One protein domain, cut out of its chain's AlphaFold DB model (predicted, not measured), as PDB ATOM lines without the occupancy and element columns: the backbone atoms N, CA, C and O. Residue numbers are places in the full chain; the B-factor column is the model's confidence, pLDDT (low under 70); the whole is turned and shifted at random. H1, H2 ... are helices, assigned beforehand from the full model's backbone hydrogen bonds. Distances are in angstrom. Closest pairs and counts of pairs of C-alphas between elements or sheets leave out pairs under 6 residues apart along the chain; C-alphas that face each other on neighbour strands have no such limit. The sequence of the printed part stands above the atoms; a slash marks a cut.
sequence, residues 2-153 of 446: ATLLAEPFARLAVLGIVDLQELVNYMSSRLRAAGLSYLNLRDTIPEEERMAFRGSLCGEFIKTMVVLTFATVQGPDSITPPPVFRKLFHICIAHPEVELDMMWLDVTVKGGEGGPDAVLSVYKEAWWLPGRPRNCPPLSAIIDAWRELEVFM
ATOM      1  N   ALA A   2     -45.416   6.105  -1.792       36.44
ATOM      2  CA  ALA A   2     -45.372   5.975  -0.320       36.44
ATOM      3  C   ALA A   2     -46.449   5.044   0.297       36.44
ATOM      4  O   ALA A   2     -46.123   4.149   1.069       36.44
ATOM      5  N   THR A   3     -47.714   5.181  -0.111       44.56
ATOM      6  CA  THR A   3     -48.827   4.330   0.354       44.56
ATOM      7  C   THR A   3     -48.755   2.865  -0.094       44.56
ATOM      8  O   THR A   3     -49.270   2.008   0.612       44.56
ATOM      9  N   LEU A   4     -48.094   2.552  -1.215       49.62
ATOM     10  CA  LEU A   4     -47.942   1.178  -1.730       49.62
ATOM     11  C   LEU A   4     -46.866   0.368  -0.989       49.62
ATOM     12  O   LEU A   4     -46.834  -0.852  -1.107       49.62
ATOM     13  N   LEU A   5     -45.984   1.037  -0.241       54.56
ATOM     14  CA  LEU A   5     -44.942   0.393   0.567       54.56
ATOM     15  C   LEU A   5     -45.308   0.328   2.057       54.56
ATOM     16  O   LEU A   5     -44.797  -0.529   2.774       54.56
ATOM     17  N   ALA A   6     -46.215   1.196   2.518       68.81
ATOM     18  CA  ALA A   6     -46.612   1.282   3.921       68.81
ATOM     19  C   ALA A   6     -47.210  -0.029   4.466       68.81
ATOM     20  O   ALA A   6     -46.859  -0.437   5.569       68.81
ATOM     21  N   GLU A   7     -48.069  -0.715   3.703       78.81
ATOM     22  CA  GLU A   7     -48.691  -1.969   4.152       78.81
ATOM     23  C   GLU A   7     -47.676  -3.133   4.261       78.81
ATOM     24  O   GLU A   7     -47.611  -3.734   5.336       78.81
ATOM     25  N   PRO A   8     -46.827  -3.443   3.252       77.12
ATOM     26  CA  PRO A   8     -45.772  -4.444   3.421       77.12
ATOM     27  C   PRO A   8     -44.818  -4.151   4.586       77.12
ATOM     28  O   PRO A   8     -44.532  -5.057   5.366       77.12
ATOM     29  N   PHE A   9     -44.368  -2.902   4.766       81.31
ATOM     30  CA  PHE A   9     -43.494  -2.565   5.896       81.31
ATOM     31  C   PHE A   9     -44.207  -2.661   7.251       81.31
ATOM     32  O   PHE A   9     -43.596  -3.121   8.211       81.31
ATOM     33  N   ALA A  10     -45.496  -2.319   7.339       83.31
ATOM     34  CA  ALA A  10     -46.283  -2.531   8.556       83.31
ATOM     35  C   ALA A  10     -46.450  -4.025   8.890       83.31
ATOM     36  O   ALA A  10     -46.386  -4.397  10.059       83.31
ATOM     37  N   ARG A  11     -46.610  -4.895   7.879       82.62
ATOM     38  CA  ARG A  11     -46.649  -6.358   8.066       82.62
ATOM     39  C   ARG A  11     -45.302  -6.910   8.549       82.62
ATOM     40  O   ARG A  11     -45.294  -7.731   9.460       82.62
ATOM     41  N   LEU A  12     -44.185  -6.436   7.983       86.44
ATOM     42  CA  LEU A  12     -42.827  -6.818   8.402       86.44
ATOM     43  C   LEU A  12     -42.475  -6.315   9.813       86.44
ATOM     44  O   LEU A  12     -41.829  -7.033  10.565       86.44
ATOM     45  N   ALA A  13     -42.932  -5.124  10.206       85.50
ATOM     46  CA  ALA A  13     -42.645  -4.526  11.517       85.50
ATOM     47  C   ALA A  13     -43.317  -5.225  12.718       85.50
ATOM     48  O   ALA A  13     -43.056  -4.854  13.860       85.50
ATOM     49  N   VAL A  14     -44.186  -6.211  12.472       87.62
ATOM     50  CA  VAL A  14     -44.830  -7.046  13.504       87.62
ATOM     51  C   VAL A  14     -44.105  -8.394  13.682       87.62
ATOM     52  O   VAL A  14     -44.409  -9.129  14.617       87.62
ATOM     53  N   LEU A  15     -43.151  -8.724  12.805       85.31
ATOM     54  CA  LEU A  15     -42.386  -9.972  12.840       85.31
ATOM     55  C   LEU A  15     -41.211  -9.898  13.830       85.31
ATOM     56  O   LEU A  15     -40.519  -8.882  13.918       85.31
ATOM     57  N   GLY A  16     -40.963 -10.994  14.546       83.06
ATOM     58  CA  GLY A  16     -39.752 -11.194  15.339       83.06
ATOM     59  C   GLY A  16     -38.499 -11.409  14.480       83.06
ATOM     60  O   GLY A  16     -38.569 -11.639  13.277       83.06
ATOM     61  N   ILE A  17     -37.316 -11.373  15.102       79.75
ATOM     62  CA  ILE A  17     -36.037 -11.592  14.394       79.75
ATOM     63  C   ILE A  17     -35.950 -13.016  13.808       79.75
ATOM     64  O   ILE A  17     -35.399 -13.198  12.725       79.75
ATOM     65  N   VAL A  18     -36.532 -14.014  14.486       82.19
ATOM     66  CA  VAL A  18     -36.616 -15.403  13.991       82.19
ATOM     67  C   VAL A  18     -37.522 -15.464  12.761       82.19
ATOM     68  O   VAL A  18     -37.075 -15.863  11.692       82.19
ATOM     69  N   ASP A  19     -38.746 -14.961  12.892       85.81
ATOM     70  CA  ASP A  19     -39.754 -14.817  11.843       85.81
ATOM     71  C   ASP A  19     -39.181 -14.129  10.582       85.81
ATOM     72  O   ASP A  19     -39.427 -14.550   9.453       85.81
ATOM     73  N   LEU A  20     -38.375 -13.075  10.769       85.31
ATOM     74  CA  LEU A  20     -37.704 -12.345   9.690       85.31
ATOM     75  C   LEU A  20     -36.624 -13.190   8.998       85.31
ATOM     76  O   LEU A  20     -36.525 -13.136   7.772       85.31
ATOM     77  N   GLN A  21     -35.852 -13.995   9.736       84.81
ATOM     78  CA  GLN A  21     -34.907 -14.950   9.140       84.81
ATOM     79  C   GLN A  21     -35.639 -16.072   8.391       84.81
ATOM     80  O   GLN A  21     -35.224 -16.441   7.293       84.81
ATOM     81  N   GLU A  22     -36.730 -16.605   8.942       85.25
ATOM     82  CA  GLU A  22     -37.523 -17.660   8.301       85.25
ATOM     83  C   GLU A  22     -38.214 -17.163   7.026       85.25
ATOM     84  O   GLU A  22     -38.195 -17.857   6.008       85.25
ATOM     85  N   LEU A  23     -38.722 -15.927   7.022       88.56
ATOM     86  CA  LEU A  23     -39.226 -15.276   5.815       88.56
ATOM     87  C   LEU A  23     -38.102 -15.028   4.789       88.56
ATOM     88  O   LEU A  23     -38.291 -15.303   3.606       88.56
ATOM     89  N   VAL A  24     -36.918 -14.564   5.210       87.25
ATOM     90  CA  VAL A  24     -35.738 -14.413   4.327       87.25
ATOM     91  C   VAL A  24     -35.342 -15.753   3.684       87.25
ATOM     92  O   VAL A  24     -35.114 -15.814   2.473       87.25
ATOM     93  N   ASN A  25     -35.332 -16.831   4.468       84.56
ATOM     94  CA  ASN A  25     -35.071 -18.197   4.016       84.56
ATOM     95  C   ASN A  25     -36.153 -18.685   3.033       84.56
ATOM     96  O   ASN A  25     -35.837 -19.219   1.971       84.56
ATOM     97  N   TYR A  26     -37.432 -18.437   3.324       86.44
ATOM     98  CA  TYR A  26     -38.544 -18.763   2.428       86.44
ATOM     99  C   TYR A  26     -38.446 -18.027   1.080       86.44
ATOM    100  O   TYR A  26     -38.628 -18.642   0.029       86.44
ATOM    101  N   MET A  27     -38.090 -16.736   1.080       87.94
ATOM    102  CA  MET A  27     -37.876 -15.959  -0.150       87.94
ATOM    103  C   MET A  27     -36.672 -16.478  -0.967       87.94
ATOM    104  O   MET A  27     -36.750 -16.551  -2.194       87.94
ATOM    105  N   SER A  28     -35.584 -16.897  -0.307       85.75
ATOM    106  CA  SER A  28     -34.441 -17.590  -0.936       85.75
ATOM    107  C   SER A  28     -34.850 -18.912  -1.593       85.75
ATOM    108  O   SER A  28     -34.551 -19.157  -2.765       85.75
ATOM    109  N   SER A  29     -35.598 -19.735  -0.861       84.44
ATOM    110  CA  SER A  29     -36.145 -21.001  -1.338       84.44
ATOM    111  C   SER A  29     -37.053 -20.799  -2.567       84.44
ATOM    112  O   SER A  29     -36.845 -21.450  -3.593       84.44
ATOM    113  N   ARG A  30     -37.977 -19.821  -2.533       88.69
ATOM    114  CA  ARG A  30     -38.830 -19.436  -3.682       88.69
ATOM    115  C   ARG A  30     -38.024 -19.046  -4.920       88.69
ATOM    116  O   ARG A  30     -38.310 -19.538  -6.008       88.69
ATOM    117  N   LEU A  31     -37.011 -18.191  -4.766       87.56
ATOM    118  CA  LEU A  31     -36.170 -17.749  -5.884       87.56
ATOM    119  C   LEU A  31     -35.413 -18.913  -6.539       87.56
ATOM    120  O   LEU A  31     -35.294 -18.949  -7.764       87.56
ATOM    121  N   ARG A  32     -34.955 -19.895  -5.751       84.62
ATOM    122  CA  ARG A  32     -34.347 -21.123  -6.288       84.62
ATOM    123  C   ARG A  32     -35.366 -22.013  -6.992       84.62
ATOM    124  O   ARG A  32     -35.072 -22.491  -8.083       84.62
ATOM    125  N   ALA A  33     -36.573 -22.174  -6.452       84.44
ATOM    126  CA  ALA A  33     -37.646 -22.907  -7.129       84.44
ATOM    127  C   ALA A  33     -38.043 -22.269  -8.473       84.44
ATOM    128  O   ALA A  33     -38.212 -22.978  -9.466       84.44
ATOM    129  N   ALA A  34     -38.128 -20.936  -8.531       88.06
ATOM    130  CA  ALA A  34     -38.337 -20.201  -9.775       88.06
ATOM    131  C   ALA A  34     -37.171 -20.411 -10.756       88.06
ATOM    132  O   ALA A  34     -37.407 -20.691 -11.929       88.06
ATOM    133  N   GLY A  35     -35.924 -20.364 -10.278       87.31
ATOM    134  CA  GLY A  35     -34.731 -20.655 -11.077       87.31
ATOM    135  C   GLY A  35     -34.725 -22.067 -11.678       87.31
ATOM    136  O   GLY A  35     -34.601 -22.201 -12.893       87.31
ATOM    137  N   LEU A  36     -34.958 -23.112 -10.868       85.06
ATOM    138  CA  LEU A  36     -35.107 -24.501 -11.344       85.06
ATOM    139  C   LEU A  36     -36.219 -24.613 -12.391       85.06
ATOM    140  O   LEU A  36     -36.065 -25.285 -13.409       85.06
ATOM    141  N   SER A  37     -37.345 -23.938 -12.154       86.19
ATOM    142  CA  SER A  37     -38.467 -23.947 -13.085       86.19
ATOM    143  C   SER A  37     -38.162 -23.215 -14.392       86.19
ATOM    144  O   SER A  37     -38.733 -23.589 -15.407       86.19
ATOM    145  N   TYR A  38     -37.282 -22.209 -14.409       87.12
ATOM    146  CA  TYR A  38     -36.825 -21.589 -15.657       87.12
ATOM    147  C   TYR A  38     -35.890 -22.525 -16.426       87.12
ATOM    148  O   TYR A  38     -36.120 -22.776 -17.607       87.12
ATOM    149  N   LEU A  39     -34.899 -23.101 -15.737       84.44
ATOM    150  CA  LEU A  39     -33.929 -24.045 -16.305       84.44
ATOM    151  C   LEU A  39     -34.629 -25.232 -16.992       84.44
ATOM    152  O   LEU A  39     -34.272 -25.597 -18.107       84.44
ATOM    153  N   ASN A  40     -35.680 -25.770 -16.365       84.56
ATOM    154  CA  ASN A  40     -36.476 -26.879 -16.900       84.56
ATOM    155  C   ASN A  40     -37.474 -26.486 -18.009       84.56
ATOM    156  O   ASN A  40     -38.005 -27.374 -18.672       84.56
ATOM    157  N   LEU A  41     -37.794 -25.195 -18.181       83.00
ATOM    158  CA  LEU A  41     -38.847 -24.744 -19.105       83.00
ATOM    159  C   LEU A  41     -38.346 -23.915 -20.289       83.00
ATOM    160  O   LEU A  41     -39.066 -23.879 -21.286       83.00
ATOM    161  N   ARG A  42     -37.170 -23.271 -20.219       82.88
ATOM    162  CA  ARG A  42     -36.664 -22.321 -21.233       82.88
ATOM    163  C   ARG A  42     -36.893 -22.802 -22.663       82.88
ATOM    164  O   ARG A  42     -37.553 -22.116 -23.439       82.88
ATOM    165  N   ASP A  43     -36.414 -23.997 -22.984       83.00
ATOM    166  CA  ASP A  43     -36.429 -24.527 -24.351       83.00
ATOM    167  C   ASP A  43     -37.843 -24.922 -24.831       83.00
ATOM    168  O   ASP A  43     -38.053 -25.164 -26.017       83.00
ATOM    169  N   THR A  44     -38.831 -24.925 -23.927       83.69
ATOM    170  CA  THR A  44     -40.254 -25.188 -24.212       83.69
ATOM    171  C   THR A  44     -41.127 -23.929 -24.272       83.69
ATOM    172  O   THR A  44     -42.237 -24.005 -24.800       83.69
ATOM    173  N   ILE A  45     -40.661 -22.780 -23.754       84.19
ATOM    174  CA  ILE A  45     -41.446 -21.532 -23.688       84.19
ATOM    175  C   ILE A  45     -40.976 -20.476 -24.714       84.19
ATOM    176  O   ILE A  45     -39.766 -20.358 -24.956       84.19
ATOM    177  N   PRO A  46     -41.895 -19.679 -25.303       86.62
ATOM    178  CA  PRO A  46     -41.556 -18.615 -26.253       86.62
ATOM    179  C   PRO A  46     -40.689 -17.510 -25.644       86.62
ATOM    180  O   PRO A  46     -40.768 -17.233 -24.450       86.62
ATOM    181  N   GLU A  47     -39.922 -16.812 -26.482       82.81
ATOM    182  CA  GLU A  47     -39.018 -15.724 -26.078       82.81
ATOM    183  C   GLU A  47     -39.728 -14.595 -25.303       82.81
ATOM    184  O   GLU A  47     -39.251 -14.173 -24.249       82.81
ATOM    185  N   GLU A  48     -40.926 -14.185 -25.737       84.00
ATOM    186  CA  GLU A  48     -41.770 -13.223 -25.008       84.00
ATOM    187  C   GLU A  48     -42.091 -13.700 -23.578       84.00
ATOM    188  O   GLU A  48     -42.052 -12.922 -22.620       84.00
ATOM    189  N   GLU A  49     -42.361 -14.999 -23.410       85.38
ATOM    190  CA  GLU A  49     -42.646 -15.597 -22.107       85.38
ATOM    191  C   GLU A  49     -41.380 -15.700 -21.244       85.38
ATOM    192  O   GLU A  49     -41.460 -15.507 -20.031       85.38
ATOM    193  N   ARG A  50     -40.203 -15.918 -21.846       85.38
ATOM    194  CA  ARG A  50     -38.906 -15.879 -21.144       85.38
ATOM    195  C   ARG A  50     -38.602 -14.485 -20.606       85.38
ATOM    196  O   ARG A  50     -38.198 -14.362 -19.449       85.38
ATOM    197  N   MET A  51     -38.841 -13.442 -21.400       83.00
ATOM    198  CA  MET A  51     -38.650 -12.052 -20.972       83.00
ATOM    199  C   MET A  51     -39.655 -11.656 -19.880       83.00
ATOM    200  O   MET A  51     -39.270 -11.046 -18.880       83.00
ATOM    201  N   ALA A  52     -40.917 -12.091 -19.986       85.94
ATOM    202  CA  ALA A  52     -41.910 -11.917 -18.922       85.94
ATOM    203  C   ALA A  52     -41.543 -12.687 -17.636       85.94
ATOM    204  O   ALA A  52     -41.669 -12.154 -16.528       85.94
ATOM    205  N   PHE A  53     -41.031 -13.917 -17.765       88.62
ATOM    206  CA  PHE A  53     -40.519 -14.707 -16.644       88.62
ATOM    207  C   PHE A  53     -39.366 -13.976 -15.953       88.62
ATOM    208  O   PHE A  53     -39.384 -13.829 -14.731       88.62
ATOM    209  N   ARG A  54     -38.395 -13.465 -16.721       83.88
ATOM    210  CA  ARG A  54     -37.265 -12.692 -16.196       83.88
ATOM    211  C   ARG A  54     -37.728 -11.442 -15.451       83.88
ATOM    212  O   ARG A  54     -37.290 -11.225 -14.324       83.88
ATOM    213  N   GLY A  55     -38.652 -10.671 -16.026       85.75
ATOM    214  CA  GLY A  55     -39.236  -9.497 -15.369       85.75
ATOM    215  C   GLY A  55     -39.858  -9.832 -14.007       85.75
ATOM    216  O   GLY A  55     -39.642  -9.113 -13.029       85.75
ATOM    217  N   SER A  56     -40.552 -10.970 -13.905       89.44
ATOM    218  CA  SER A  56     -41.089 -11.461 -12.631       89.44
ATOM    219  C   SER A  56     -40.030 -12.028 -11.680       89.44
ATOM    220  O   SER A  56     -40.150 -11.799 -10.477       89.44
ATOM    221  N   LEU A  57     -38.968 -12.674 -12.172       87.75
ATOM    222  CA  LEU A  57     -37.857 -13.157 -11.342       87.75
ATOM    223  C   LEU A  57     -37.097 -11.987 -10.698       87.75
ATOM    224  O   LEU A  57     -36.919 -11.961  -9.479       87.75
ATOM    225  N   CYS A  58     -36.747 -10.964 -11.483       85.25
ATOM    226  CA  CYS A  58     -36.179  -9.716 -10.968       85.25
ATOM    227  C   CYS A  58     -37.168  -9.014 -10.016       85.25
ATOM    228  O   CYS A  58     -36.777  -8.507  -8.963       85.25
ATOM    229  N   GLY A  59     -38.465  -9.052 -10.338       86.50
ATOM    230  CA  GLY A  59     -39.550  -8.545  -9.498       86.50
ATOM    231  C   GLY A  59     -39.759  -9.293  -8.173       86.50
ATOM    232  O   GLY A  59     -40.328  -8.707  -7.249       86.50
ATOM    233  N   GLU A  60     -39.314 -10.545  -8.037       88.50
ATOM    234  CA  GLU A  60     -39.281 -11.289  -6.765       88.50
ATOM    235  C   GLU A  60     -37.955 -11.058  -6.027       88.50
ATOM    236  O   GLU A  60     -37.948 -10.850  -4.810       88.50
ATOM    237  N   PHE A  61     -36.839 -10.977  -6.759       86.75
ATOM    238  CA  PHE A  61     -35.522 -10.663  -6.204       86.75
ATOM    239  C   PHE A  61     -35.505  -9.292  -5.513       86.75
ATOM    240  O   PHE A  61     -35.066  -9.185  -4.369       86.75
ATOM    241  N   ILE A  62     -36.082  -8.258  -6.136       85.38
ATOM    242  CA  ILE A  62     -36.213  -6.919  -5.534       85.38
ATOM    243  C   ILE A  62     -37.045  -6.966  -4.241       85.38
ATOM    244  O   ILE A  62     -36.651  -6.365  -3.241       85.38
ATOM    245  N   LYS A  63     -38.158  -7.714  -4.212       86.75
ATOM    246  CA  LYS A  63     -38.965  -7.892  -2.985       86.75
ATOM    247  C   LYS A  63     -38.164  -8.591  -1.887       86.75
ATOM    248  O   LYS A  63     -38.234  -8.193  -0.730       86.75
ATOM    249  N   THR A  64     -37.361  -9.580  -2.262       86.38
ATOM    250  CA  THR A  64     -36.477 -10.309  -1.344       86.38
ATOM    251  C   THR A  64     -35.385  -9.413  -0.764       86.38
ATOM    252  O   THR A  64     -35.139  -9.455   0.436       86.38
ATOM    253  N   MET A  65     -34.787  -8.536  -1.576       84.12
ATOM    254  CA  MET A  65     -33.822  -7.536  -1.104       84.12
ATOM    255  C   MET A  65     -34.461  -6.500  -0.171       84.12
ATOM    256  O   MET A  65     -33.827  -6.106   0.806       84.12
ATOM    257  N   VAL A  66     -35.724  -6.110  -0.392       85.19
ATOM    258  CA  VAL A  66     -36.474  -5.255   0.551       85.19
ATOM    259  C   VAL A  66     -36.681  -5.958   1.898       85.19
ATOM    260  O   VAL A  66     -36.436  -5.347   2.936       85.19
ATOM    261  N   VAL A  67     -37.073  -7.238   1.895       86.06
ATOM    262  CA  VAL A  67     -37.242  -8.029   3.128       86.06
ATOM    263  C   VAL A  67     -35.912  -8.216   3.858       86.06
ATOM    264  O   VAL A  67     -35.842  -7.932   5.050       86.06
ATOM    265  N   LEU A  68     -34.846  -8.608   3.153       86.12
ATOM    266  CA  LEU A  68     -33.513  -8.768   3.738       86.12
ATOM    267  C   LEU A  68     -32.995  -7.458   4.345       86.12
ATOM    268  O   LEU A  68     -32.513  -7.470   5.470       86.12
ATOM    269  N   THR A  69     -33.125  -6.336   3.631       80.94
ATOM    270  CA  THR A  69     -32.678  -5.018   4.119       80.94
ATOM    271  C   THR A  69     -33.474  -4.574   5.345       80.94
ATOM    272  O   THR A  69     -32.911  -4.000   6.272       80.94
ATOM    273  N   PHE A  70     -34.781  -4.855   5.394       85.50
ATOM    274  CA  PHE A  70     -35.577  -4.594   6.593       85.50
ATOM    275  C   PHE A  70     -35.122  -5.474   7.766       85.50
ATOM    276  O   PHE A  70     -34.936  -4.977   8.874       85.50
ATOM    277  N   ALA A  71     -34.895  -6.765   7.515       82.38
ATOM    278  CA  ALA A  71     -34.461  -7.721   8.522       82.38
ATOM    279  C   ALA A  71     -33.083  -7.361   9.110       82.38
ATOM    280  O   ALA A  71     -32.951  -7.283  10.330       82.38
ATOM    281  N   THR A  72     -32.077  -7.056   8.283       78.25
ATOM    282  CA  THR A  72     -30.737  -6.663   8.765       78.25
ATOM    283  C   THR A  72     -30.728  -5.311   9.481       78.25
ATOM    284  O   THR A  72     -29.904  -5.110  10.367       78.25
ATOM    285  N   VAL A  73     -31.663  -4.400   9.187       77.88
ATOM    286  CA  VAL A  73     -31.844  -3.162   9.972       77.88
ATOM    287  C   VAL A  73     -32.467  -3.435  11.351       77.88
ATOM    288  O   VAL A  73     -32.135  -2.736  12.306       77.88
ATOM    289  N   GLN A  74     -33.331  -4.449  11.487       78.06
ATOM    290  CA  GLN A  74     -33.923  -4.847  12.779       78.06
ATOM    291  C   GLN A  74     -33.005  -5.751  13.625       78.06
ATOM    292  O   GLN A  74     -33.080  -5.727  14.852       78.06
ATOM    293  N   GLY A  75     -32.150  -6.557  12.988       76.12
ATOM    294  CA  GLY A  75     -31.277  -7.534  13.647       76.12
ATOM    295  C   GLY A  75     -29.916  -7.673  12.955       76.12
ATOM    296  O   GLY A  75     -29.659  -8.729  12.374       76.12
ATOM    297  N   PRO A  76     -29.038  -6.651  13.010       69.56
ATOM    298  CA  PRO A  76     -27.812  -6.582  12.205       69.56
ATOM    299  C   PRO A  76     -26.851  -7.756  12.420       69.56
ATOM    300  O   PRO A  76     -26.333  -8.293  11.447       69.56
ATOM    301  N   ASP A  77     -26.679  -8.207  13.665       70.75
ATOM    302  CA  ASP A  77     -25.805  -9.340  14.012       70.75
ATOM    303  C   ASP A  77     -26.550 -10.692  14.058       70.75
ATOM    304  O   ASP A  77     -25.988 -11.706  14.468       70.75
ATOM    305  N   SER A  78     -27.846 -10.711  13.723       73.88
ATOM    306  CA  SER A  78     -28.731 -11.883  13.871       73.88
ATOM    307  C   SER A  78     -29.287 -12.417  12.551       73.88
ATOM    308  O   SER A  78     -29.651 -13.588  12.487       73.88
ATOM    309  N   ILE A  79     -29.357 -11.584  11.508       78.00
ATOM    310  CA  ILE A  79     -29.884 -11.973  10.198       78.00
ATOM    311  C   ILE A  79     -28.741 -12.384   9.266       78.00
ATOM    312  O   ILE A  79     -27.951 -11.561   8.807       78.00
ATOM    313  N   THR A  80     -28.685 -13.676   8.954       77.25
ATOM    314  CA  THR A  80     -27.724 -14.261   8.014       77.25
ATOM    315  C   THR A  80     -28.304 -14.225   6.596       77.25
ATOM    316  O   THR A  80     -29.358 -14.823   6.372       77.25
ATOM    317  N   PRO A  81     -27.657 -13.566   5.615       76.56
ATOM    318  CA  PRO A  81     -28.137 -13.539   4.236       76.56
ATOM    319  C   PRO A  81     -27.869 -14.878   3.512       76.56
ATOM    320  O   PRO A  81     -26.707 -15.270   3.388       76.56
ATOM    321  N   PRO A  82     -28.899 -15.555   2.966       73.06
ATOM    322  CA  PRO A  82     -28.745 -16.716   2.091       73.06
ATOM    323  C   PRO A  82     -27.702 -16.519   0.967       73.06
ATOM    324  O   PRO A  82     -27.788 -15.533   0.221       73.06
ATOM    325  N   PRO A  83     -26.750 -17.460   0.773       71.31
ATOM    326  CA  PRO A  83     -25.669 -17.331  -0.216       71.31
ATOM    327  C   PRO A  83     -26.140 -17.086  -1.656       71.31
ATOM    328  O   PRO A  83     -25.454 -16.419  -2.434       71.31
ATOM    329  N   VAL A  84     -27.336 -17.580  -2.001       71.25
ATOM    330  CA  VAL A  84     -27.950 -17.433  -3.328       71.25
ATOM    331  C   VAL A  84     -28.120 -15.967  -3.749       71.25
ATOM    332  O   VAL A  84     -28.015 -15.653  -4.934       71.25
ATOM    333  N   PHE A  85     -28.325 -15.041  -2.804       74.38
ATOM    334  CA  PHE A  85     -28.621 -13.642  -3.130       74.38
ATOM    335  C   PHE A  85     -27.455 -12.904  -3.782       74.38
ATOM    336  O   PHE A  85     -27.682 -12.128  -4.708       74.38
ATOM    337  N   ARG A  86     -26.213 -13.169  -3.349       69.56
ATOM    338  CA  ARG A  86     -25.017 -12.566  -3.961       69.56
ATOM    339  C   ARG A  86     -24.885 -12.980  -5.428       69.56
ATOM    340  O   ARG A  86     -24.587 -12.139  -6.267       69.56
ATOM    341  N   LYS A  87     -25.168 -14.249  -5.741       70.56
ATOM    342  CA  LYS A  87     -25.107 -14.776  -7.111       70.56
ATOM    343  C   LYS A  87     -26.280 -14.272  -7.978       70.56
ATOM    344  O   LYS A  87     -26.052 -13.756  -9.070       70.56
ATOM    345  N   LEU A  88     -27.522 -14.317  -7.469       71.88
ATOM    346  CA  LEU A  88     -28.712 -13.812  -8.182       71.88
ATOM    347  C   LEU A  88     -28.661 -12.307  -8.475       71.88
ATOM    348  O   LEU A  88     -29.233 -11.880  -9.474       71.88
ATOM    349  N   PHE A  89     -27.981 -11.505  -7.648       72.31
ATOM    350  CA  PHE A  89     -27.855 -10.061  -7.864       72.31
ATOM    351  C   PHE A  89     -27.312  -9.735  -9.263       72.31
ATOM    352  O   PHE A  89     -27.922  -8.956  -9.994       72.31
ATOM    353  N   HIS A  90     -26.213 -10.378  -9.669       66.06
ATOM    354  CA  HIS A  90     -25.604 -10.150 -10.980       66.06
ATOM    355  C   HIS A  90     -26.548 -10.566 -12.121       66.06
ATOM    356  O   HIS A  90     -26.795  -9.777 -13.031       66.06
ATOM    357  N   ILE A  91     -27.160 -11.749 -12.019       69.00
ATOM    358  CA  ILE A  91     -28.083 -12.311 -13.021       69.00
ATOM    359  C   ILE A  91     -29.326 -11.418 -13.226       69.00
ATOM    360  O   ILE A  91     -29.773 -11.184 -14.357       69.00
ATOM    361  N   CYS A  92     -29.887 -10.895 -12.133       68.81
ATOM    362  CA  CYS A  92     -31.123 -10.114 -12.149       68.81
ATOM    363  C   CYS A  92     -30.926  -8.625 -12.485       68.81
ATOM    364  O   CYS A  92     -31.884  -7.992 -12.927       68.81
ATOM    365  N   ILE A  93     -29.738  -8.048 -12.244       67.50
ATOM    366  CA  ILE A  93     -29.535  -6.583 -12.276       67.50
ATOM    367  C   ILE A  93     -28.454  -6.125 -13.272       67.50
ATOM    368  O   ILE A  93     -28.586  -5.027 -13.808       67.50
ATOM    369  N   ALA A  94     -27.419  -6.920 -13.579       60.81
ATOM    370  CA  ALA A  94     -26.280  -6.427 -14.373       60.81
ATOM    371  C   ALA A  94     -26.618  -6.118 -15.848       60.81
ATOM    372  O   ALA A  94     -26.085  -5.166 -16.416       60.81
ATOM    373  N   HIS A  95     -27.512  -6.900 -16.464       61.97
ATOM    374  CA  HIS A  95     -27.816  -6.817 -17.900       61.97
ATOM    375  C   HIS A  95     -29.329  -6.889 -18.161       61.97
ATOM    376  O   HIS A  95     -29.805  -7.935 -18.596       61.97
ATOM    377  N   PRO A  96     -30.128  -5.844 -17.867       58.56
ATOM    378  CA  PRO A  96     -31.599  -5.916 -17.828       58.56
ATOM    379  C   PRO A  96     -32.307  -6.200 -19.169       58.56
ATOM    380  O   PRO A  96     -33.500  -6.483 -19.157       58.56
ATOM    381  N   GLU A  97     -31.595  -6.184 -20.300       59.06
ATOM    382  CA  GLU A  97     -32.161  -6.398 -21.648       59.06
ATOM    383  C   GLU A  97     -31.814  -7.769 -22.272       59.06
ATOM    384  O   GLU A  97     -32.370  -8.129 -23.303       59.06
ATOM    385  N   VAL A  98     -30.920  -8.549 -21.652       64.81
ATOM    386  CA  VAL A  98     -30.433  -9.854 -22.161       64.81
ATOM    387  C   VAL A  98     -31.298 -11.023 -21.639       64.81
ATOM    388  O   VAL A  98     -32.033 -10.869 -20.661       64.81
ATOM    389  N   GLU A  99     -31.230 -12.207 -22.258       66.56
ATOM    390  CA  GLU A  99     -31.798 -13.437 -21.673       66.56
ATOM    391  C   GLU A  99     -31.112 -13.776 -20.324       66.56
ATOM    392  O   GLU A  99     -30.032 -13.273 -20.007       66.56
ATOM    393  N   LEU A 100     -31.742 -14.609 -19.488       70.75
ATOM    394  CA  LEU A 100     -31.103 -15.125 -18.273       70.75
ATOM    395  C   LEU A 100     -29.981 -16.104 -18.643       70.75
ATOM    396  O   LEU A 100     -30.240 -17.118 -19.288       70.75
ATOM    397  N   ASP A 101     -28.764 -15.831 -18.174       71.50
ATOM    398  CA  ASP A 101     -27.636 -16.756 -18.298       71.50
ATOM    399  C   ASP A 101     -27.950 -18.078 -17.580       71.50
ATOM    400  O   ASP A 101     -28.149 -18.126 -16.361       71.50
ATOM    401  N   MET A 102     -28.007 -19.155 -18.362       72.06
ATOM    402  CA  MET A 102     -28.403 -20.482 -17.901       72.06
ATOM    403  C   MET A 102     -27.335 -21.151 -17.032       72.06
ATOM    404  O   MET A 102     -27.688 -21.828 -16.069       72.06
ATOM    405  N   MET A 103     -26.046 -20.954 -17.327       64.56
ATOM    406  CA  MET A 103     -24.959 -21.551 -16.547       64.56
ATOM    407  C   MET A 103     -24.871 -20.883 -15.175       64.56
ATOM    408  O   MET A 103     -24.841 -21.561 -14.146       64.56
ATOM    409  N   TRP A 104     -24.887 -19.550 -15.145       65.69
ATOM    410  CA  TRP A 104     -24.876 -18.792 -13.902       65.69
ATOM    411  C   TRP A 104     -26.140 -19.040 -13.080       65.69
ATOM    412  O   TRP A 104     -26.035 -19.165 -11.857       65.69
ATOM    413  N   LEU A 105     -27.315 -19.183 -13.704       72.69
ATOM    414  CA  LEU A 105     -28.537 -19.561 -12.994       72.69
ATOM    415  C   LEU A 105     -28.432 -20.975 -12.397       72.69
ATOM    416  O   LEU A 105     -28.750 -21.147 -11.222       72.69
ATOM    417  N   ASP A 106     -27.917 -21.961 -13.133       72.12
ATOM    418  CA  ASP A 106     -27.756 -23.337 -12.639       72.12
ATOM    419  C   ASP A 106     -26.771 -23.420 -11.453       72.12
ATOM    420  O   ASP A 106     -27.119 -23.924 -10.382       72.12
ATOM    421  N   VAL A 107     -25.590 -22.799 -11.579       58.12
ATOM    422  CA  VAL A 107     -24.564 -22.676 -10.514       58.12
ATOM    423  C   VAL A 107     -25.067 -21.884  -9.297       58.12
ATOM    424  O   VAL A 107     -24.603 -22.070  -8.162       58.12
ATOM    425  N   THR A 108     -26.031 -20.990  -9.503       67.94
ATOM    426  CA  THR A 108     -26.681 -20.227  -8.432       67.94
ATOM    427  C   THR A 108     -27.726 -21.043  -7.689       67.94
ATOM    428  O   THR A 108     -27.845 -20.925  -6.471       67.94
ATOM    429  N   VAL A 109     -28.480 -21.864  -8.415       69.19
ATOM    430  CA  VAL A 109     -29.688 -22.516  -7.916       69.19
ATOM    431  C   VAL A 109     -29.400 -23.913  -7.362       69.19
ATOM    432  O   VAL A 109     -29.854 -24.210  -6.255       69.19
ATOM    433  N   LYS A 110     -28.604 -24.733  -8.066       64.56
ATOM    434  CA  LYS A 110     -28.108 -26.030  -7.562       64.56
ATOM    435  C   LYS A 110     -27.018 -25.849  -6.512       64.56
ATOM    436  O   LYS A 110     -27.030 -26.526  -5.492       64.56
ATOM    437  N   GLY A 111     -26.140 -24.858  -6.693       52.88
ATOM    438  CA  GLY A 111     -25.097 -24.467  -5.730       52.88
ATOM    439  C   GLY A 111     -25.622 -23.788  -4.452       52.88
ATOM    440  O   GLY A 111     -24.990 -22.846  -3.964       52.88
ATOM    441  N   GLY A 112     -26.793 -24.224  -3.981       48.97
ATOM    442  CA  GLY A 112     -27.413 -23.955  -2.687       48.97
ATOM    443  C   GLY A 112     -27.906 -25.233  -1.981       48.97
ATOM    444  O   GLY A 112     -28.572 -25.129  -0.951       48.97
ATOM    445  N   GLU A 113     -27.605 -26.429  -2.503       42.34
ATOM    446  CA  GLU A 113     -27.596 -27.655  -1.694       42.34
ATOM    447  C   GLU A 113     -26.537 -27.491  -0.586       42.34
ATOM    448  O   GLU A 113     -25.391 -27.143  -0.863       42.34
ATOM    449  N   GLY A 114     -26.948 -27.630   0.679       43.31
ATOM    450  CA  GLY A 114     -26.138 -27.259   1.852       43.31
ATOM    451  C   GLY A 114     -26.468 -25.891   2.475       43.31
ATOM    452  O   GLY A 114     -25.926 -25.558   3.527       43.31
ATOM    453  N   GLY A 115     -27.381 -25.105   1.888       49.91
ATOM    454  CA  GLY A 115     -27.992 -23.959   2.575       49.91
ATOM    455  C   GLY A 115     -28.902 -24.389   3.744       49.91
ATOM    456  O   GLY A 115     -29.377 -25.526   3.759       49.91
ATOM    457  N   PRO A 116     -29.189 -23.500   4.720       50.12
ATOM    458  CA  PRO A 116     -30.085 -23.807   5.841       50.12
ATOM    459  C   PRO A 116     -31.552 -23.971   5.408       50.12
ATOM    460  O   PRO A 116     -32.362 -24.526   6.147       50.12
ATOM    461  N   ASP A 117     -31.900 -23.471   4.223       62.31
ATOM    462  CA  ASP A 117     -33.207 -23.571   3.595       62.31
ATOM    463  C   ASP A 117     -33.212 -24.638   2.486       62.31
ATOM    464  O   ASP A 117     -32.449 -24.571   1.520       62.31
ATOM    465  N   ALA A 118     -34.113 -25.616   2.582       65.81
ATOM    466  CA  ALA A 118     -34.396 -26.541   1.484       65.81
ATOM    467  C   ALA A 118     -35.306 -25.881   0.429       65.81
ATOM    468  O   ALA A 118     -36.073 -24.963   0.737       65.81
ATOM    469  N   VAL A 119     -35.257 -26.360  -0.819       71.69
ATOM    470  CA  VAL A 119     -36.264 -26.010  -1.837       71.69
ATOM    471  C   VAL A 119     -37.547 -26.783  -1.519       71.69
ATOM    472  O   VAL A 119     -37.524 -28.010  -1.434       71.69
ATOM    473  N   LEU A 120     -38.660 -26.079  -1.306       70.06
ATOM    474  CA  LEU A 120     -39.939 -26.698  -0.956       70.06
ATOM    475  C   LEU A 120     -40.547 -27.414  -2.169       70.06
ATOM    476  O   LEU A 120     -40.451 -26.951  -3.306       70.06
ATOM    477  N   SER A 121     -41.252 -28.515  -1.918       63.12
ATOM    478  CA  SER A 121     -41.970 -29.273  -2.952       63.12
ATOM    479  C   SER A 121     -43.205 -28.546  -3.501       63.12
ATOM    480  O   SER A 121     -43.626 -28.803  -4.628       63.12
ATOM    481  N   VAL A 122     -43.795 -27.635  -2.717       69.56
ATOM    482  CA  VAL A 122     -44.998 -26.868  -3.069       69.56
ATOM    483  C   VAL A 122     -44.872 -25.439  -2.546       69.56
ATOM    484  O   VAL A 122     -44.513 -25.221  -1.392       69.56
ATOM    485  N   TYR A 123     -45.251 -24.460  -3.373       79.06
ATOM    486  CA  TYR A 123     -45.399 -23.064  -2.961       79.06
ATOM    487  C   TYR A 123     -46.778 -22.541  -3.357       79.06
ATOM    488  O   TYR A 123     -47.216 -22.693  -4.502       79.06
ATOM    489  N   LYS A 124     -47.441 -21.853  -2.426       75.75
ATOM    490  CA  LYS A 124     -48.610 -21.032  -2.746       75.75
ATOM    491  C   LYS A 124     -48.157 -19.861  -3.637       75.75
ATOM    492  O   LYS A 124     -47.076 -19.304  -3.452       75.75
ATOM    493  N   GLU A 125     -48.965 -19.527  -4.641       77.19
ATOM    494  CA  GLU A 125     -48.683 -18.455  -5.618       77.19
ATOM    495  C   GLU A 125     -47.351 -18.615  -6.392       77.19
ATOM    496  O   GLU A 125     -46.623 -17.652  -6.647       77.19
ATOM    497  N   ALA A 126     -47.036 -19.851  -6.793       82.94
ATOM    498  CA  ALA A 126     -45.933 -20.172  -7.701       82.94
ATOM    499  C   ALA A 126     -46.243 -19.735  -9.153       82.94
ATOM    500  O   ALA A 126     -46.768 -20.508  -9.957       82.94
ATOM    501  N   TRP A 127     -45.931 -18.483  -9.493       87.12
ATOM    502  CA  TRP A 127     -46.120 -17.893 -10.833       87.12
ATOM    503  C   TRP A 127     -45.177 -18.480 -11.907       87.12
ATOM    504  O   TRP A 127     -45.429 -18.356 -13.107       87.12
ATOM    505  N   TRP A 128     -44.099 -19.147 -11.486       85.88
ATOM    506  CA  TRP A 128     -43.130 -19.809 -12.364       85.88
ATOM    507  C   TRP A 128     -43.622 -21.142 -12.952       85.88
ATOM    508  O   TRP A 128     -43.055 -21.617 -13.936       85.88
ATOM    509  N   LEU A 129     -44.710 -21.724 -12.435       83.62
ATOM    510  CA  LEU A 129     -45.260 -22.979 -12.962       83.62
ATOM    511  C   LEU A 129     -45.827 -22.833 -14.394       83.62
ATOM    512  O   LEU A 129     -46.309 -21.753 -14.750       83.62
ATOM    513  N   PRO A 130     -45.826 -23.906 -15.213       76.88
ATOM    514  CA  PRO A 130     -46.415 -23.897 -16.554       76.88
ATOM    515  C   PRO A 130     -47.882 -23.450 -16.569       76.88
ATOM    516  O   PRO A 130     -48.652 -23.770 -15.661       76.88
ATOM    517  N   GLY A 131     -48.276 -22.722 -17.616       75.19
ATOM    518  CA  GLY A 131     -49.663 -22.287 -17.825       75.19
ATOM    519  C   GLY A 131     -50.187 -21.246 -16.827       75.19
ATOM    520  O   GLY A 131     -51.382 -20.950 -16.839       75.19
ATOM    521  N   ARG A 132     -49.335 -20.680 -15.958       79.88
ATOM    522  CA  ARG A 132     -49.695 -19.567 -15.066       79.88
ATOM    523  C   ARG A 132     -49.217 -18.222 -15.624       79.88
ATOM    524  O   ARG A 132     -48.168 -18.171 -16.265       79.88
ATOM    525  N   PRO A 133     -49.951 -17.118 -15.375       83.25
ATOM    526  CA  PRO A 133     -49.513 -15.790 -15.791       83.25
ATOM    527  C   PRO A 133     -48.182 -15.434 -15.121       83.25
ATOM    528  O   PRO A 133     -48.025 -15.611 -13.911       83.25
ATOM    529  N   ARG A 134     -47.238 -14.898 -15.903       83.81
ATOM    530  CA  ARG A 134     -45.873 -14.550 -15.471       83.81
ATOM    531  C   ARG A 134     -45.828 -13.242 -14.669       83.81
ATOM    532  O   ARG A 134     -45.088 -12.326 -15.005       83.81
ATOM    533  N   ASN A 135     -46.627 -13.182 -13.603       84.31
ATOM    534  CA  ASN A 135     -46.799 -12.033 -12.718       84.31
ATOM    535  C   ASN A 135     -46.367 -12.395 -11.289       84.31
ATOM    536  O   ASN A 135     -47.085 -13.103 -10.581       84.31
ATOM    537  N   CYS A 136     -45.221 -11.880 -10.843       84.81
ATOM    538  CA  CYS A 136     -44.752 -12.043  -9.470       84.81
ATOM    539  C   CYS A 136     -45.718 -11.369  -8.463       84.81
ATOM    540  O   CYS A 136     -45.946 -10.157  -8.582       84.81
ATOM    541  N   PRO A 137     -46.235 -12.092  -7.445       86.69
ATOM    542  CA  PRO A 137     -47.177 -11.561  -6.456       86.69
ATOM    543  C   PRO A 137     -46.694 -10.301  -5.708       86.69
ATOM    544  O   PRO A 137     -45.485 -10.056  -5.601       86.69
ATOM    545  N   PRO A 138     -47.614  -9.488  -5.148       88.56
ATOM    546  CA  PRO A 138     -47.258  -8.395  -4.246       88.56
ATOM    547  C   PRO A 138     -46.672  -8.938  -2.934       88.56
ATOM    548  O   PRO A 138     -47.059 -10.005  -2.466       88.56
ATOM    549  N   LEU A 139     -45.762  -8.186  -2.304       86.50
ATOM    550  CA  LEU A 139     -45.040  -8.649  -1.108       86.50
ATOM    551  C   LEU A 139     -45.975  -9.019   0.064       86.50
ATOM    552  O   LEU A 139     -45.684  -9.958   0.793       86.50
ATOM    553  N   SER A 140     -47.120  -8.345   0.211       87.50
ATOM    554  CA  SER A 140     -48.146  -8.708   1.201       87.50
ATOM    555  C   SER A 140     -48.688 -10.129   1.001       87.50
ATOM    556  O   SER A 140     -48.754 -10.881   1.970       87.50
ATOM    557  N   ALA A 141     -48.986 -10.529  -0.239       87.31
ATOM    558  CA  ALA A 141     -49.455 -11.880  -0.552       87.31
ATOM    559  C   ALA A 141     -48.362 -12.942  -0.350       87.31
ATOM    560  O   ALA A 141     -48.662 -14.043   0.103       87.31
ATOM    561  N   ILE A 142     -47.086 -12.611  -0.596       88.44
ATOM    562  CA  ILE A 142     -45.972 -13.539  -0.326       88.44
ATOM    563  C   ILE A 142     -45.771 -13.743   1.189       88.44
ATOM    564  O   ILE A 142     -45.499 -14.862   1.615       88.44
ATOM    565  N   ILE A 143     -45.963 -12.702   2.012       88.81
ATOM    566  CA  ILE A 143     -45.933 -12.807   3.485       88.81
ATOM    567  C   ILE A 143     -47.104 -13.659   4.007       88.81
ATOM    568  O   ILE A 143     -46.910 -14.472   4.909       88.81
ATOM    569  N   ASP A 144     -48.301 -13.519   3.433       88.19
ATOM    570  CA  ASP A 144     -49.459 -14.341   3.816       88.19
ATOM    571  C   ASP A 144     -49.290 -15.804   3.359       88.19
ATOM    572  O   ASP A 144     -49.528 -16.731   4.131       88.19
ATOM    573  N   ALA A 145     -48.771 -16.023   2.146       86.31
ATOM    574  CA  ALA A 145     -48.399 -17.343   1.633       86.31
ATOM    575  C   ALA A 145     -47.294 -18.025   2.458       86.31
ATOM    576  O   ALA A 145     -47.316 -19.248   2.599       86.31
ATOM    577  N   TRP A 146     -46.346 -17.254   3.002       88.94
ATOM    578  CA  TRP A 146     -45.344 -17.748   3.946       88.94
ATOM    579  C   TRP A 146     -45.998 -18.205   5.254       88.94
ATOM    580  O   TRP A 146     -45.841 -19.369   5.610       88.94
ATOM    581  N   ARG A 147     -46.796 -17.352   5.911       84.62
ATOM    582  CA  ARG A 147     -47.482 -17.670   7.182       84.62
ATOM    583  C   ARG A 147     -48.433 -18.864   7.091       84.62
ATOM    584  O   ARG A 147     -48.548 -19.642   8.031       84.62
ATOM    585  N   GLU A 148     -49.112 -19.042   5.959       80.00
ATOM    586  CA  GLU A 148     -49.933 -20.238   5.726       80.00
ATOM    587  C   GLU A 148     -49.098 -21.521   5.606       80.00
ATOM    588  O   GLU A 148     -49.581 -22.590   5.974       80.00
ATOM    589  N   LEU A 149     -47.859 -21.436   5.106       71.38
ATOM    590  CA  LEU A 149     -46.941 -22.573   4.971       71.38
ATOM    591  C   LEU A 149     -46.099 -22.815   6.232       71.38
ATOM    592  O   LEU A 149     -45.773 -23.963   6.512       71.38
ATOM    593  N   GLU A 150     -45.798 -21.778   7.015       64.19
ATOM    594  CA  GLU A 150     -45.105 -21.813   8.314       64.19
ATOM    595  C   GLU A 150     -45.694 -22.899   9.234       64.19
ATOM    596  O   GLU A 150     -44.976 -23.774   9.719       64.19
ATOM    597  N   VAL A 151     -47.028 -22.932   9.339       59.47
ATOM    598  CA  VAL A 151     -47.814 -23.925  10.100       59.47
ATOM    599  C   VAL A 151     -47.500 -25.379   9.710       59.47
ATOM    600  O   VAL A 151     -47.621 -26.276  10.545       59.47
ATOM    601  N   PHE A 152     -47.075 -25.622   8.467       51.28
ATOM    602  CA  PHE A 152     -46.699 -26.943   7.957       51.28
ATOM    603  C   PHE A 152     -45.176 -27.163   7.926       51.28
ATOM    604  O   PHE A 152     -44.733 -28.286   8.128       51.28
ATOM    605  N   MET A 153     -44.357 -26.121   7.735       52.22
ATOM    606  CA  MET A 153     -42.886 -26.230   7.724       52.22
ATOM    607  C   MET A 153     -42.293 -26.577   9.102       52.22
ATOM    608  O   MET A 153     -41.234 -27.197   9.185       52.22
TER     609      MET A 153
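Overview. This is residues 2 to 153 of the 446 residues of an uncharacterized protein of Coprinopsis cinerea (strain Okayama-7 / 130 / ATCC MYA-4618 / FGSC 9003) (UniProt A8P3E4). A long hairpin of two helices, H2 and H3, makes the core; the short helical hairpin H4 and H5 packs on one side of it, and H6, with H1 near its first residues, lies on the opposite side. The long link from H5 to H6 passes round H2. The printed part has 152 residues with six named helices, H1 to H6 in order, and no named strand: the class is all helix. It is compact, with a radius of gyration of the C-alphas of 15.0 A and spans of 42 by 34 by 32 A.

Arrangement. H1, residues 2 to 12, touches residues 139 to 143 alone of H6, residues 139 to 153; the closest C-alphas, of Pro 8 and Ser 140, are 5.4 A apart. H2, residues 17 to 39, is the hub, touching four helices. It forms a hairpin with H3, residues 47 to 74, at a shallow tilt of 15 degrees, opposite ways; the closest C-alphas, of Leu 20 and Ala 71, are 5.8 A apart. H4, residues 84 to 93, touches residues 54 to 61 alone of H3 at a steep tilt of 50 degrees, closest at the C-alphas of Cys 58 and Cys 92, 5.2 A. H4 forms a hairpin with H5, residues 102 to 109, closest at the C-alphas of Lys 87 and Thr 108, 5.8 A. Every O i to N i+4 pair is within hydrogen-bond range in H2 and H5, against 5 of 7 in H1, 23 of 24 in H3, 4 of 6 in H4 and 9 of 11 in H6.

Along the chain. H1 begins at C-alpha 2, (-45.372, 5.975, -0.320). H2 measures 33.2 A, H3 40.7 A and H6 19.8 A, ending at C-alpha 153, (-42.886, -26.230, 7.724).

Size, cuts and confidence. The farthest C-alphas, of Pro 46 and Asp 77, are 44.2 A apart. The printed part has no cut; the link from H5 to H6, residues 110 to 138, is long. Mean pLDDT of the printed part is 76.8, with residues 90 to 99 and 107 to 118 among those under 70.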